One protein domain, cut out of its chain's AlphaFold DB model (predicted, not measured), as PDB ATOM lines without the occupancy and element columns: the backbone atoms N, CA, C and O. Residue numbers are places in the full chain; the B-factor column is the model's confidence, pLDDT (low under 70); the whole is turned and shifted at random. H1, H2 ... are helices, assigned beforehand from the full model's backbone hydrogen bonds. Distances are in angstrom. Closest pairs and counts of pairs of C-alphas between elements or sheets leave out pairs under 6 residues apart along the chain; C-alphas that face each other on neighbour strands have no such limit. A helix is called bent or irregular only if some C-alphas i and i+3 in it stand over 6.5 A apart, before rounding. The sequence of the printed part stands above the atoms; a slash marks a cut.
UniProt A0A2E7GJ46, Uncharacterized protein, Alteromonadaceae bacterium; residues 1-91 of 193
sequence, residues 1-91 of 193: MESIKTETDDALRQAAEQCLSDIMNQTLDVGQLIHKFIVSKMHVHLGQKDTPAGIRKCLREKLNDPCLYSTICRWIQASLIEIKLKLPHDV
ATOM      1  N   MET A   1     222.642 269.427 254.280       50.09
ATOM      2  CA  MET A   1     222.581 268.122 254.981       50.09
ATOM      3  C   MET A   1     222.800 268.241 256.496       50.09
ATOM      4  O   MET A   1     222.589 267.254 257.184       50.09
ATOM      5  N   GLU A   2     223.154 269.420 257.031       52.47
ATOM      6  CA  GLU A   2     223.302 269.647 258.483       52.47
ATOM      7  C   GLU A   2     221.967 269.877 259.221       52.47
ATOM      8  O   GLU A   2     221.795 269.315 260.294       52.47
ATOM      9  N   SER A   3     220.987 270.570 258.617       54.50
ATOM     10  CA  SER A   3     219.679 270.878 259.253       54.50
ATOM     11  C   SER A   3     218.886 269.636 259.692       54.50
ATOM     12  O   SER A   3     218.281 269.614 260.757       54.50
ATOM     13  N   ILE A   4     218.942 268.558 258.901       56.25
ATOM     14  CA  ILE A   4     218.189 267.316 259.159       56.25
ATOM     15  C   ILE A   4     218.774 266.546 260.359       56.25
ATOM     16  O   ILE A   4     218.038 265.901 261.106       56.25
ATOM     17  N   LYS A   5     220.098 266.620 260.573       60.72
ATOM     18  CA  LYS A   5     220.753 265.990 261.731       60.72
ATOM     19  C   LYS A   5     220.383 266.703 263.031       60.72
ATOM     20  O   LYS A   5     220.040 266.035 263.996       60.72
ATOM     21  N   THR A   6     220.383 268.035 263.027       64.06
ATOM     22  CA  THR A   6     220.022 268.840 264.204       64.06
ATOM     23  C   THR A   6     218.553 268.681 264.598       64.06
ATOM     24  O   THR A   6     218.263 268.505 265.774       64.06
ATOM     25  N   GLU A   7     217.632 268.629 263.631       64.88
ATOM     26  CA  GLU A   7     216.197 268.425 263.903       64.88
ATOM     27  C   GLU A   7     215.898 267.034 264.488       64.88
ATOM     28  O   GLU A   7     215.049 266.886 265.369       64.88
ATOM     29  N   THR A   8     216.623 266.008 264.033       75.88
ATOM     30  CA  THR A   8     216.467 264.636 264.539       75.88
ATOM     31  C   THR A   8     217.028 264.496 265.957       75.88
ATOM     32  O   THR A   8     216.405 263.856 266.805       75.88
ATOM     33  N   ASP A   9     218.175 265.119 266.238       79.44
ATOM     34  CA  ASP A   9     218.794 265.094 267.566       79.44
ATOM     35  C   ASP A   9     217.947 265.847 268.609       79.44
ATOM     36  O   ASP A   9     217.782 265.363 269.734       79.44
ATOM     37  N   ASP A  10     217.332 266.972 268.229       87.06
ATOM     38  CA  ASP A  10     216.426 267.727 269.102       87.06
ATOM     39  C   ASP A  10     215.136 266.953 269.408       87.06
ATOM     40  O   ASP A  10     214.703 266.905 270.562       87.06
ATOM     41  N   ALA A  11     214.550 266.275 268.416       90.62
ATOM     42  CA  ALA A  11     213.369 265.437 268.623       90.62
ATOM     43  C   ALA A  11     213.652 264.255 269.571       90.62
ATOM     44  O   ALA A  11     212.853 263.954 270.463       90.62
ATOM     45  N   LEU A  12     214.810 263.600 269.425       91.75
ATOM     46  CA  LEU A  12     215.229 262.499 270.301       91.75
ATOM     47  C   LEU A  12     215.485 262.978 271.732       91.75
ATOM     48  O   LEU A  12     215.119 262.299 272.695       91.75
ATOM     49  N   ARG A  13     216.070 264.169 271.881       93.12
ATOM     50  CA  ARG A  13     216.262 264.800 273.184       93.12
ATOM     51  C   ARG A  13     214.931 265.159 273.847       93.12
ATOM     52  O   ARG A  13     214.751 264.832 275.017       93.12
ATOM     53  N   GLN A  14     213.987 265.750 273.114       93.62
ATOM     54  CA  GLN A  14     212.642 266.042 273.626       93.62
ATOM     55  C   GLN A  14     211.908 264.767 274.054       93.62
ATOM     56  O   GLN A  14     211.309 264.730 275.127       93.62
ATOM     57  N   ALA A  15     212.005 263.687 273.273       94.06
ATOM     58  CA  ALA A  15     211.424 262.396 273.640       94.06
ATOM     59  C   ALA A  15     212.040 261.822 274.930       94.06
ATOM     60  O   ALA A  15     211.324 261.258 275.762       94.06
ATOM     61  N   ALA A  16     213.354 261.987 275.122       93.75
ATOM     62  CA  ALA A  16     214.038 261.589 276.349       93.75
ATOM     63  C   ALA A  16     213.584 262.419 277.563       93.75
ATOM     64  O   ALA A  16     213.353 261.860 278.636       93.75
ATOM     65  N   GLU A  17     213.420 263.734 277.400       93.75
ATOM     66  CA  GLU A  17     212.917 264.635 278.447       93.75
ATOM     67  C   GLU A  17     211.457 264.326 278.815       93.75
ATOM     68  O   GLU A  17     211.132 264.242 280.001       93.75
ATOM     69  N   GLN A  18     210.602 264.047 277.826       93.31
ATOM     70  CA  GLN A  18     209.224 263.616 278.063       93.31
ATOM     71  C   GLN A  18     209.176 262.292 278.832       93.31
ATOM     72  O   GLN A  18     208.469 262.188 279.830       93.31
ATOM     73  N   CYS A  19     209.980 261.301 278.435       93.25
ATOM     74  CA  CYS A  19     210.030 260.016 279.132       93.25
ATOM     75  C   CYS A  19     210.464 260.169 280.601       93.25
ATOM     76  O   CYS A  19     209.951 259.466 281.467       93.25
ATOM     77  N   LEU A  20     211.396 261.081 280.903       91.19
ATOM     78  CA  LEU A  20     211.783 261.389 282.285       91.19
ATOM     79  C   LEU A  20     210.634 262.017 283.078       91.19
ATOM     80  O   LEU A  20     210.433 261.657 284.237       91.19
ATOM     81  N   SER A  21     209.878 262.922 282.453       89.69
ATOM     82  CA  SER A  21     208.674 263.508 283.050       89.69
ATOM     83  C   SER A  21     207.632 262.433 283.371       89.69
ATOM     84  O   SER A  21     207.097 262.404 284.479       89.69
ATOM     85  N   ASP A  22     207.404 261.492 282.451       90.38
ATOM     86  CA  ASP A  22     206.461 260.385 282.647       90.38
ATOM     87  C   ASP A  22     206.896 259.460 283.799       90.38
ATOM     88  O   ASP A  22     206.071 259.056 284.620       90.38
ATOM     89  N   ILE A  23     208.203 259.177 283.916       88.88
ATOM     90  CA  ILE A  23     208.767 258.395 285.032       88.88
ATOM     91  C   ILE A  23     208.534 259.112 286.365       88.88
ATOM     92  O   ILE A  23     208.125 258.482 287.339       88.88
ATOM     93  N   MET A  24     208.806 260.418 286.421       84.81
ATOM     94  CA  MET A  24     208.689 261.213 287.645       84.81
ATOM     95  C   MET A  24     207.239 261.312 288.122       84.81
ATOM     96  O   MET A  24     206.958 261.151 289.307       84.81
ATOM     97  N   ASN A  25     206.318 261.529 287.185       83.38
ATOM     98  CA  ASN A  25     204.898 261.669 287.477       83.38
ATOM     99  C   ASN A  25     204.181 260.318 287.643       83.38
ATOM    100  O   ASN A  25     202.992 260.311 287.950       83.38
ATOM    101  N   GLN A  26     204.884 259.194 287.439       74.94
ATOM    102  CA  GLN A  26     204.333 257.831 287.495       74.94
ATOM    103  C   GLN A  26     203.047 257.689 286.666       74.94
ATOM    104  O   GLN A  26     202.107 256.997 287.054       74.94
ATOM    105  N   THR A  27     202.982 258.382 285.528       65.06
ATOM    106  CA  THR A  27     201.781 258.432 284.678       65.06
ATOM    107  C   THR A  27     201.500 257.100 283.984       65.06
ATOM    108  O   THR A  27     200.380 256.867 283.534       65.06
ATOM    109  N   LEU A  28     202.509 256.228 283.911       74.12
ATOM    110  CA  LEU A  28     202.479 254.890 283.324       74.12
ATOM    111  C   LEU A  28     203.270 253.908 284.205       74.12
ATOM    112  O   LEU A  28     203.854 254.286 285.223       74.12
ATOM    113  N   ASP A  29     203.328 252.643 283.783       86.31
ATOM    114  CA  ASP A  29     204.185 251.634 284.403       86.31
ATOM    115  C   ASP A  29     205.664 252.066 284.358       86.31
ATOM    116  O   ASP A  29     206.301 252.134 283.300       86.31
ATOM    117  N   VAL A  30     206.219 252.355 285.538       87.00
ATOM    118  CA  VAL A  30     207.610 252.789 285.721       87.00
ATOM    119  C   VAL A  30     208.599 251.765 285.155       87.00
ATOM    120  O   VAL A  30     209.630 252.165 284.613       87.00
ATOM    121  N   GLY A  31     208.309 250.464 285.247       89.19
ATOM    122  CA  GLY A  31     209.160 249.414 284.691       89.19
ATOM    123  C   GLY A  31     209.277 249.526 283.173       89.19
ATOM    124  O   GLY A  31     210.392 249.570 282.645       89.19
ATOM    125  N   GLN A  32     208.142 249.693 282.490       91.94
ATOM    126  CA  GLN A  32     208.093 249.861 281.034       91.94
ATOM    127  C   GLN A  32     208.788 251.144 280.575       91.94
ATOM    128  O   GLN A  32     209.538 251.135 279.595       91.94
ATOM    129  N   LEU A  33     208.580 252.252 281.293       92.38
ATOM    130  CA  LEU A  33     209.229 253.523 280.980       92.38
ATOM    131  C   LEU A  33     210.751 253.439 281.137       92.38
ATOM    132  O   LEU A  33     211.486 253.891 280.258       92.38
ATOM    133  N   ILE A  34     211.239 252.818 282.214       92.94
ATOM    134  CA  ILE A  34     212.676 252.612 282.432       92.94
ATOM    135  C   ILE A  34     213.267 251.692 281.361       92.94
ATOM    136  O   ILE A  34     214.333 251.996 280.820       92.94
ATOM    137  N   HIS A  35     212.577 250.610 281.004       94.62
ATOM    138  CA  HIS A  35     213.022 249.722 279.936       94.62
ATOM    139  C   HIS A  35     213.112 250.462 278.592       94.62
ATOM    140  O   HIS A  35     214.163 250.445 277.943       94.62
ATOM    141  N   LYS A  36     212.062 251.204 278.210       94.50
ATOM    142  CA  LYS A  36     212.043 252.047 277.001       94.50
ATOM    143  C   LYS A  36     213.190 253.058 277.001       94.50
ATOM    144  O   LYS A  36     213.860 253.210 275.976       94.50
ATOM    145  N   PHE A  37     213.428 253.715 278.135       94.94
ATOM    146  CA  PHE A  37     214.495 254.698 278.310       94.94
ATOM    147  C   PHE A  37     215.879 254.097 278.034       94.94
ATOM    148  O   PHE A  37     216.691 254.700 277.327       94.94
ATOM    149  N   ILE A  38     216.137 252.888 278.541       95.81
ATOM    150  CA  ILE A  38     217.422 252.199 278.386       95.81
ATOM    151  C   ILE A  38     217.596 251.656 276.962       95.81
ATOM    152  O   ILE A  38     218.632 251.909 276.344       95.81
ATOM    153  N   VAL A  39     216.599 250.945 276.423       94.88
ATOM    154  CA  VAL A  39     216.669 250.339 275.078       94.88
ATOM    155  C   VAL A  39     216.816 251.402 273.994       94.88
ATOM    156  O   VAL A  39     217.622 251.241 273.080       94.88
ATOM    157  N   SER A  40     216.104 252.522 274.133       95.25
ATOM    158  CA  SER A  40     216.185 253.647 273.192       95.25
ATOM    159  C   SER A  40     217.403 254.545 273.435       95.25
ATOM    160  O   SER A  40     217.528 255.583 272.796       95.25
ATOM    161  N   LYS A  41     218.286 254.184 274.378       95.19
ATOM    162  CA  LYS A  41     219.495 254.936 274.752       95.19
ATOM    163  C   LYS A  41     219.242 256.420 275.041       95.19
ATOM    164  O   LYS A  41     220.074 257.276 274.742       95.19
ATOM    165  N   MET A  42     218.115 256.734 275.676       95.88
ATOM    166  CA  MET A  42     217.693 258.114 275.944       95.88
ATOM    167  C   MET A  42     218.707 258.896 276.789       95.88
ATOM    168  O   MET A  42     218.894 260.092 276.581       95.88
ATOM    169  N   HIS A  43     219.447 258.226 277.680       95.12
ATOM    170  CA  HIS A  43     220.548 258.835 278.438       95.12
ATOM    171  C   HIS A  43     221.655 259.409 277.545       95.12
ATOM    172  O   HIS A  43     222.271 260.405 277.920       95.12
ATOM    173  N   VAL A  44     221.906 258.815 276.377       95.50
ATOM    174  CA  VAL A  44     222.925 259.290 275.428       95.50
ATOM    175  C   VAL A  44     222.488 260.601 274.785       95.50
ATOM    176  O   VAL A  44     223.274 261.544 274.739       95.50
ATOM    177  N   HIS A  45     221.220 260.700 274.382       94.38
ATOM    178  CA  HIS A  45     220.637 261.935 273.842       94.38
ATOM    179  C   HIS A  45     220.614 263.077 274.869       94.38
ATOM    180  O   HIS A  45     220.617 264.252 274.512       94.38
ATOM    181  N   LEU A  46     220.673 262.735 276.157       93.19
ATOM    182  CA  LEU A  46     220.806 263.677 277.268       93.19
ATOM    183  C   LEU A  46     222.269 263.966 277.657       93.19
ATOM    184  O   LEU A  46     222.523 264.587 278.691       93.19
ATOM    185  N   GLY A  47     223.240 263.526 276.851       92.75
ATOM    186  CA  GLY A  47     224.664 263.830 277.015       92.75
ATOM    187  C   GLY A  47     225.421 262.917 277.985       92.75
ATOM    188  O   GLY A  47     226.539 263.242 278.388       92.75
ATOM    189  N   GLN A  48     224.845 261.782 278.388       95.69
ATOM    190  CA  GLN A  48     225.502 260.829 279.285       95.69
ATOM    191  C   GLN A  48     226.199 259.711 278.503       95.69
ATOM    192  O   GLN A  48     225.859 259.394 277.366       95.69
ATOM    193  N   LYS A  49     227.192 259.070 279.129       95.25
ATOM    194  CA  LYS A  49     227.928 257.955 278.514       95.25
ATOM    195  C   LYS A  49     227.028 256.734 278.330       95.25
ATOM    196  O   LYS A  49     226.275 256.402 279.245       95.25
ATOM    197  N   ASP A  50     227.202 256.002 277.228       94.31
ATOM    198  CA  ASP A  50     226.472 254.758 276.957       94.31
ATOM    199  C   ASP A  50     226.958 253.591 277.832       94.31
ATOM    200  O   ASP A  50     227.699 252.706 277.412       94.31
ATOM    201  N   THR A  51     226.622 253.656 279.117       92.56
ATOM    202  CA  THR A  51     227.041 252.699 280.141       92.56
ATOM    203  C   THR A  51     225.974 252.610 281.235       92.56
ATOM    204  O   THR A  51     225.269 253.594 281.484       92.56
ATOM    205  N   PRO A  52     225.918 251.508 282.007       90.25
ATOM    206  CA  PRO A  52     225.075 251.424 283.203       90.25
ATOM    207  C   PRO A  52     225.305 252.565 284.206       90.25
ATOM    208  O   PRO A  52     224.381 253.004 284.889       90.25
ATOM    209  N   ALA A  53     226.544 253.060 284.307       91.12
ATOM    210  CA  ALA A  53     226.870 254.207 285.148       91.12
ATOM    211  C   ALA A  53     226.265 255.513 284.605       91.12
ATOM    212  O   ALA A  53     225.745 256.300 285.392       91.12
ATOM    213  N   GLY A  54     226.283 255.714 283.284       94.00
ATOM    214  CA  GLY A  54     225.658 256.864 282.623       94.00
ATOM    215  C   GLY A  54     224.138 256.879 282.762       94.00
ATOM    216  O   GLY A  54     223.585 257.920 283.101       94.00
ATOM    217  N   ILE A  55     223.475 255.723 282.627       94.00
ATOM    218  CA  ILE A  55     222.027 255.576 282.876       94.00
ATOM    219  C   ILE A  55     221.681 256.014 284.305       94.00
ATOM    220  O   ILE A  55     220.830 256.879 284.510       94.00
ATOM    221  N   ARG A  56     222.384 255.455 285.303       90.50
ATOM    222  CA  ARG A  56     222.169 255.797 286.718       90.50
ATOM    223  C   ARG A  56     222.417 257.273 286.999       90.50
ATOM    224  O   ARG A  56     221.630 257.889 287.707       90.50
ATOM    225  N   LYS A  57     223.501 257.830 286.450       91.19
ATOM    226  CA  LYS A  57     223.828 259.250 286.597       91.19
ATOM    227  C   LYS A  57     222.707 260.123 286.029       91.19
ATOM    228  O   LYS A  57     222.224 260.994 286.741       91.19
ATOM    229  N   CYS A  58     222.240 259.817 284.818       92.50
ATOM    230  CA  CYS A  58     221.143 260.530 284.168       92.50
ATOM    231  C   CYS A  58     219.881 260.563 285.035       92.50
ATOM    232  O   CYS A  58     219.348 261.631 285.325       92.50
ATOM    233  N   LEU A  59     219.416 259.388 285.467       89.00
ATOM    234  CA  LEU A  59     218.169 259.253 286.220       89.00
ATOM    235  C   LEU A  59     218.281 259.885 287.611       89.00
ATOM    236  O   LEU A  59     217.337 260.520 288.068       89.00
ATOM    237  N   ARG A  60     219.448 259.787 288.259       88.00
ATOM    238  CA  ARG A  60     219.707 260.454 289.541       88.00
ATOM    239  C   ARG A  60     219.637 261.976 289.425       88.00
ATOM    240  O   ARG A  60     219.000 262.609 290.256       88.00
ATOM    241  N   GLU A  61     220.308 262.549 288.427       88.69
ATOM    242  CA  GLU A  61     220.370 264.003 288.220       88.69
ATOM    243  C   GLU A  61     219.010 264.586 287.830       88.69
ATOM    244  O   GLU A  61     218.673 265.686 288.257       88.69
ATOM    245  N   LYS A  62     218.236 263.861 287.015       85.19
ATOM    246  CA  LYS A  62     216.998 264.382 286.422       85.19
ATOM    247  C   LYS A  62     215.747 264.149 287.258       85.19
ATOM    248  O   LYS A  62     214.867 264.997 287.222       85.19
ATOM    249  N   LEU A  63     215.659 263.035 287.984       82.00
ATOM    250  CA  LEU A  63     214.457 262.715 288.760       82.00
ATOM    251  C   LEU A  63     214.505 263.315 290.168       82.00
ATOM    252  O   LEU A  63     213.458 263.640 290.706       82.00
ATOM    253  N   ASN A  64     215.703 263.477 290.750       75.94
ATOM    254  CA  ASN A  64     215.963 264.144 292.039       75.94
ATOM    255  C   ASN A  64     214.974 263.811 293.188       75.94
ATOM    256  O   ASN A  64     214.782 264.614 294.098       75.94
ATOM    257  N   ASP A  65     214.370 262.620 293.165       77.12
ATOM    258  CA  ASP A  65     213.441 262.129 294.182       77.12
ATOM    259  C   ASP A  65     214.064 260.917 294.904       77.12
ATOM    260  O   ASP A  65     214.172 259.825 294.323       77.12
ATOM    261  N   PRO A  66     214.489 261.075 296.173       70.56
ATOM    262  CA  PRO A  66     215.054 259.988 296.966       70.56
ATOM    263  C   PRO A  66     214.096 258.808 297.176       70.56
ATOM    264  O   PRO A  66     214.553 257.665 297.251       70.56
ATOM    265  N   CYS A  67     212.787 259.063 297.260       74.81
ATOM    266  CA  CYS A  67     211.770 258.043 297.504       74.81
ATOM    267  C   CYS A  67     211.607 257.121 296.290       74.81
ATOM    268  O   CYS A  67     211.450 255.908 296.450       74.81
ATOM    269  N   LEU A  68     211.723 257.663 295.076       76.38
ATOM    270  CA  LEU A  68     211.609 256.889 293.834       76.38
ATOM    271  C   LEU A  68     212.919 256.228 293.414       76.38
ATOM    272  O   LEU A  68     212.910 255.195 292.738       76.38
ATOM    273  N   TYR A  69     214.058 256.783 293.830       80.56
ATOM    274  CA  TYR A  69     215.366 256.355 293.346       80.56
ATOM    275  C   TYR A  69     215.664 254.867 293.593       80.56
ATOM    276  O   TYR A  69     216.250 254.204 292.735       80.56
ATOM    277  N   SER A  70     215.228 254.308 294.728       83.94
ATOM    278  CA  SER A  70     215.393 252.876 295.032       83.94
ATOM    279  C   SER A  70     214.624 251.985 294.047       83.94
ATOM    280  O   SER A  70     215.180 251.034 293.490       83.94
ATOM    281  N   THR A  71     213.363 252.328 293.773       86.62
ATOM    282  CA  THR A  71     212.503 251.624 292.809       86.62
ATOM    283  C   THR A  71     213.076 251.716 291.398       86.62
ATOM    284  O   THR A  71     213.212 250.700 290.717       86.62
ATOM    285  N   ILE A  72     213.516 252.907 290.991       87.31
ATOM    286  CA  ILE A  72     214.169 253.136 289.698       87.31
ATOM    287  C   ILE A  72     215.435 252.285 289.570       87.31
ATOM    288  O   ILE A  72     215.627 251.609 288.564       87.31
ATOM    289  N   CYS A  73     216.283 252.241 290.602       89.00
ATOM    290  CA  CYS A  73     217.496 251.423 290.585       89.00
ATOM    291  C   CYS A  73     217.203 249.934 290.369       89.00
ATOM    292  O   CYS A  73     217.952 249.264 289.653       89.00
ATOM    293  N   ARG A  74     216.120 249.418 290.959       92.69
ATOM    294  CA  ARG A  74     215.680 248.030 290.771       92.69
ATOM    295  C   ARG A  74     215.228 247.772 289.335       92.69
ATOM    296  O   ARG A  74     215.643 246.773 288.755       92.69
ATOM    297  N   TRP A  75     214.462 248.684 288.742       93.81
ATOM    298  CA  TRP A  75     214.033 248.564 287.346       93.81
ATOM    299  C   TRP A  75     215.177 248.724 286.344       93.81
ATOM    300  O   TRP A  75     215.223 247.992 285.357       93.81
ATOM    301  N   ILE A  76     216.155 249.594 286.626       93.75
ATOM    302  CA  ILE A  76     217.393 249.678 285.836       93.75
ATOM    303  C   ILE A  76     218.112 248.329 285.868       93.75
ATOM    304  O   ILE A  76     218.518 247.821 284.829       93.75
ATOM    305  N   GLN A  77     218.289 247.746 287.057       94.69
ATOM    306  CA  GLN A  77     218.948 246.447 287.198       94.69
ATOM    307  C   GLN A  77     218.217 245.359 286.409       94.69
ATOM    308  O   GLN A  77     218.865 244.640 285.654       94.69
ATOM    309  N   ALA A  78     216.895 245.270 286.557       95.94
ATOM    310  CA  ALA A  78     216.059 244.309 285.845       95.94
ATOM    311  C   ALA A  78     216.171 244.459 284.321       95.94
ATOM    312  O   ALA A  78     216.513 243.496 283.643       95.94
ATOM    313  N   SER A  79     216.021 245.681 283.805       95.62
ATOM    314  CA  SER A  79     216.120 245.960 282.366       95.62
ATOM    315  C   SER A  79     217.501 245.601 281.812       95.62
ATOM    316  O   SER A  79     217.625 245.034 280.733       95.62
ATOM    317  N   LEU A  80     218.574 245.897 282.554       95.31
ATOM    318  CA  LEU A  80     219.931 245.533 282.135       95.31
ATOM    319  C   LEU A  80     220.138 244.014 282.087       95.31
ATOM    320  O   LEU A  80     220.882 243.544 281.228       95.31
ATOM    321  N   ILE A  81     219.499 243.254 282.981       95.81
ATOM    322  CA  ILE A  81     219.515 241.786 282.955       95.81
ATOM    323  C   ILE A  81     218.773 241.277 281.719       95.81
ATOM    324  O   ILE A  81     219.340 240.483 280.973       95.81
ATOM    325  N   GLU A  82     217.560 241.774 281.463       94.94
ATOM    326  CA  GLU A  82     216.767 241.398 280.286       94.94
ATOM    327  C   GLU A  82     217.533 241.666 278.987       94.94
ATOM    328  O   GLU A  82     217.704 240.762 278.174       94.94
ATOM    329  N   ILE A  83     218.094 242.869 278.833       93.50
ATOM    330  CA  ILE A  83     218.896 243.250 277.663       93.50
ATOM    331  C   ILE A  83     220.120 242.344 277.522       93.50
ATOM    332  O   ILE A  83     220.439 241.886 276.423       93.50
ATOM    333  N   LYS A  84     220.824 242.074 278.628       94.00
ATOM    334  CA  LYS A  84     222.040 241.258 278.605       94.00
ATOM    335  C   LYS A  84     221.755 239.815 278.197       94.00
ATOM    336  O   LYS A  84     222.540 239.235 277.447       94.00
ATOM    337  N   LEU A  85     220.667 239.257 278.711       93.56
ATOM    338  CA  LEU A  85     220.249 237.876 278.499       93.56
ATOM    339  C   LEU A  85     219.318 237.701 277.294       93.56
ATOM    340  O   LEU A  85     218.950 236.574 276.979       93.56
ATOM    341  N   LYS A  86     218.978 238.794 276.598       92.69
ATOM    342  CA  LYS A  86     218.021 238.822 275.482       92.69
ATOM    343  C   LYS A  86     216.655 238.240 275.868       92.69
ATOM    344  O   LYS A  86     216.024 237.551 275.071       92.69
ATOM    345  N   LEU A  87     216.212 238.512 277.094       91.88
ATOM    346  CA  LEU A  87     214.892 238.106 277.567       91.88
ATOM    347  C   LEU A  87     213.823 239.058 277.014       91.88
ATOM    348  O   LEU A  87     214.084 240.259 276.900       91.88
ATOM    349  N   PRO A  88     212.615 238.562 276.700       90.69
ATOM    350  CA  PRO A  88     211.482 239.435 276.441       90.69
ATOM    351  C   PRO A  88     211.139 240.241 277.701       90.69
ATOM    352  O   PRO A  88     211.109 239.686 278.803       90.69
ATOM    353  N   HIS A  89     210.870 241.534 277.525       90.31
ATOM    354  CA  HIS A  89     210.509 242.422 278.626       90.31
ATOM    355  C   HIS A  89     209.191 241.996 279.278       90.31
ATOM    356  O   HIS A  89     208.266 241.581 278.578       90.31
ATOM    357  N   ASP A  90     209.116 242.126 280.604       87.62
ATOM    358  CA  ASP A  90     207.907 241.899 281.414       87.62
ATOM    359  C   ASP A  90     207.386 240.446 281.410       87.62
ATOM    360  O   ASP A  90     206.305 240.140 281.907       87.62
ATOM    361  N   VAL A  91     208.181 239.502 280.894       91.12
ATOM    362  CA  VAL A  91     207.880 238.066 281.018       91.12
ATOM    363  C   VAL A  91     208.358 237.535 282.366       91.12
ATOM    364  O   VAL A  91     207.671 236.745 283.009       91.12
TER     365      VAL A  91
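What this domain is: This is residues 1 to 91 of the 193 residues of an uncharacterized protein of Alteromonadaceae bacterium (UniProt A0A2E7GJ46). Two helical hairpins, H1 with H2 and H4 with H5, pack on each other in a compact body, H2 crossing H5 at a steep tilt, and residues 1 to 8, of which 2 to 8 belong to the long helix H1, stick out of the body as an arm. The short helix H3 lies between the hairpins along the chain and packs on H1. The printed part has 91 residues with five named helices, in the order H1 H2 H3 H4 H5, and no named strand; the class is all helix. The whole is compact, with a radius of gyration of the C-alphas of 13.4 A, and spans 41 by 30 by 24 A, the arm adding to the longest span.

Where its parts are: Find C-alpha 2 at (223.302, 269.647, 258.483); from there H1 runs through residues 2 to 25, 35.3 A, to C-alpha 25 at (204.898, 261.669, 287.477). Next come H2, residues 30 to 39, 14.2 A long, and H3, residues 42 to 45, 5.3 A. H4 takes residues 52 to 63, 16.5 A. H5 takes residues 66 to 85, 29.3 A, and ends at C-alpha 85, at (220.249, 237.876, 278.499). H5 is irregular, but only just: C-alphas 67 and 70 are 6.8 A apart.

How they stand to each other: Start with H1, which touches H2 with its residues 16 to 23 alone; the closest C-alphas, of Ile 23 and Val 30, are 5.8 A apart. This hairpin has a shallow tilt of 24 degrees, opposite ways. With residues 9 to 16 alone H1 touches H3, closest at the C-alphas of Ala 16 and Met 42, 5.1 A. Look at C-alphas 24 and 63, 6.1 A apart, the closest of H1 and H4, which touch at a steep tilt of 69 degrees, only just short of about perpendicular. H2 touches H5 at a steep tilt of 51 degrees, the same way, closest at the C-alphas of His 35 and Ser 79, 5.4 A. H3 and H4 only just touch, with 3 pairs of C-alphas within 8 A, closest at those of His 43 and Ile 55, 5.7 A. H4 and H5 touch as a hairpin at a shallow tilt of 30 degrees, opposite ways, the C-alphas of Arg 60 and Tyr 69 being closest at 7.1 A. H1 and H5 are only just apart, closest 8.1 A. In H1, H2 and H4 every O i to N i+4 pair is within hydrogen-bond range, in H5 14 of 16, and H3 is too short for such a pair.

The domain as a whole: The C-alphas farthest apart are those of Met 1, the chain's first residue, and Cys 67, at 45.0 A. The printed part has no cut, and no link is long. Mean pLDDT of the printed part is 87.2; residues 1 to 7 and residue 27 are under 70.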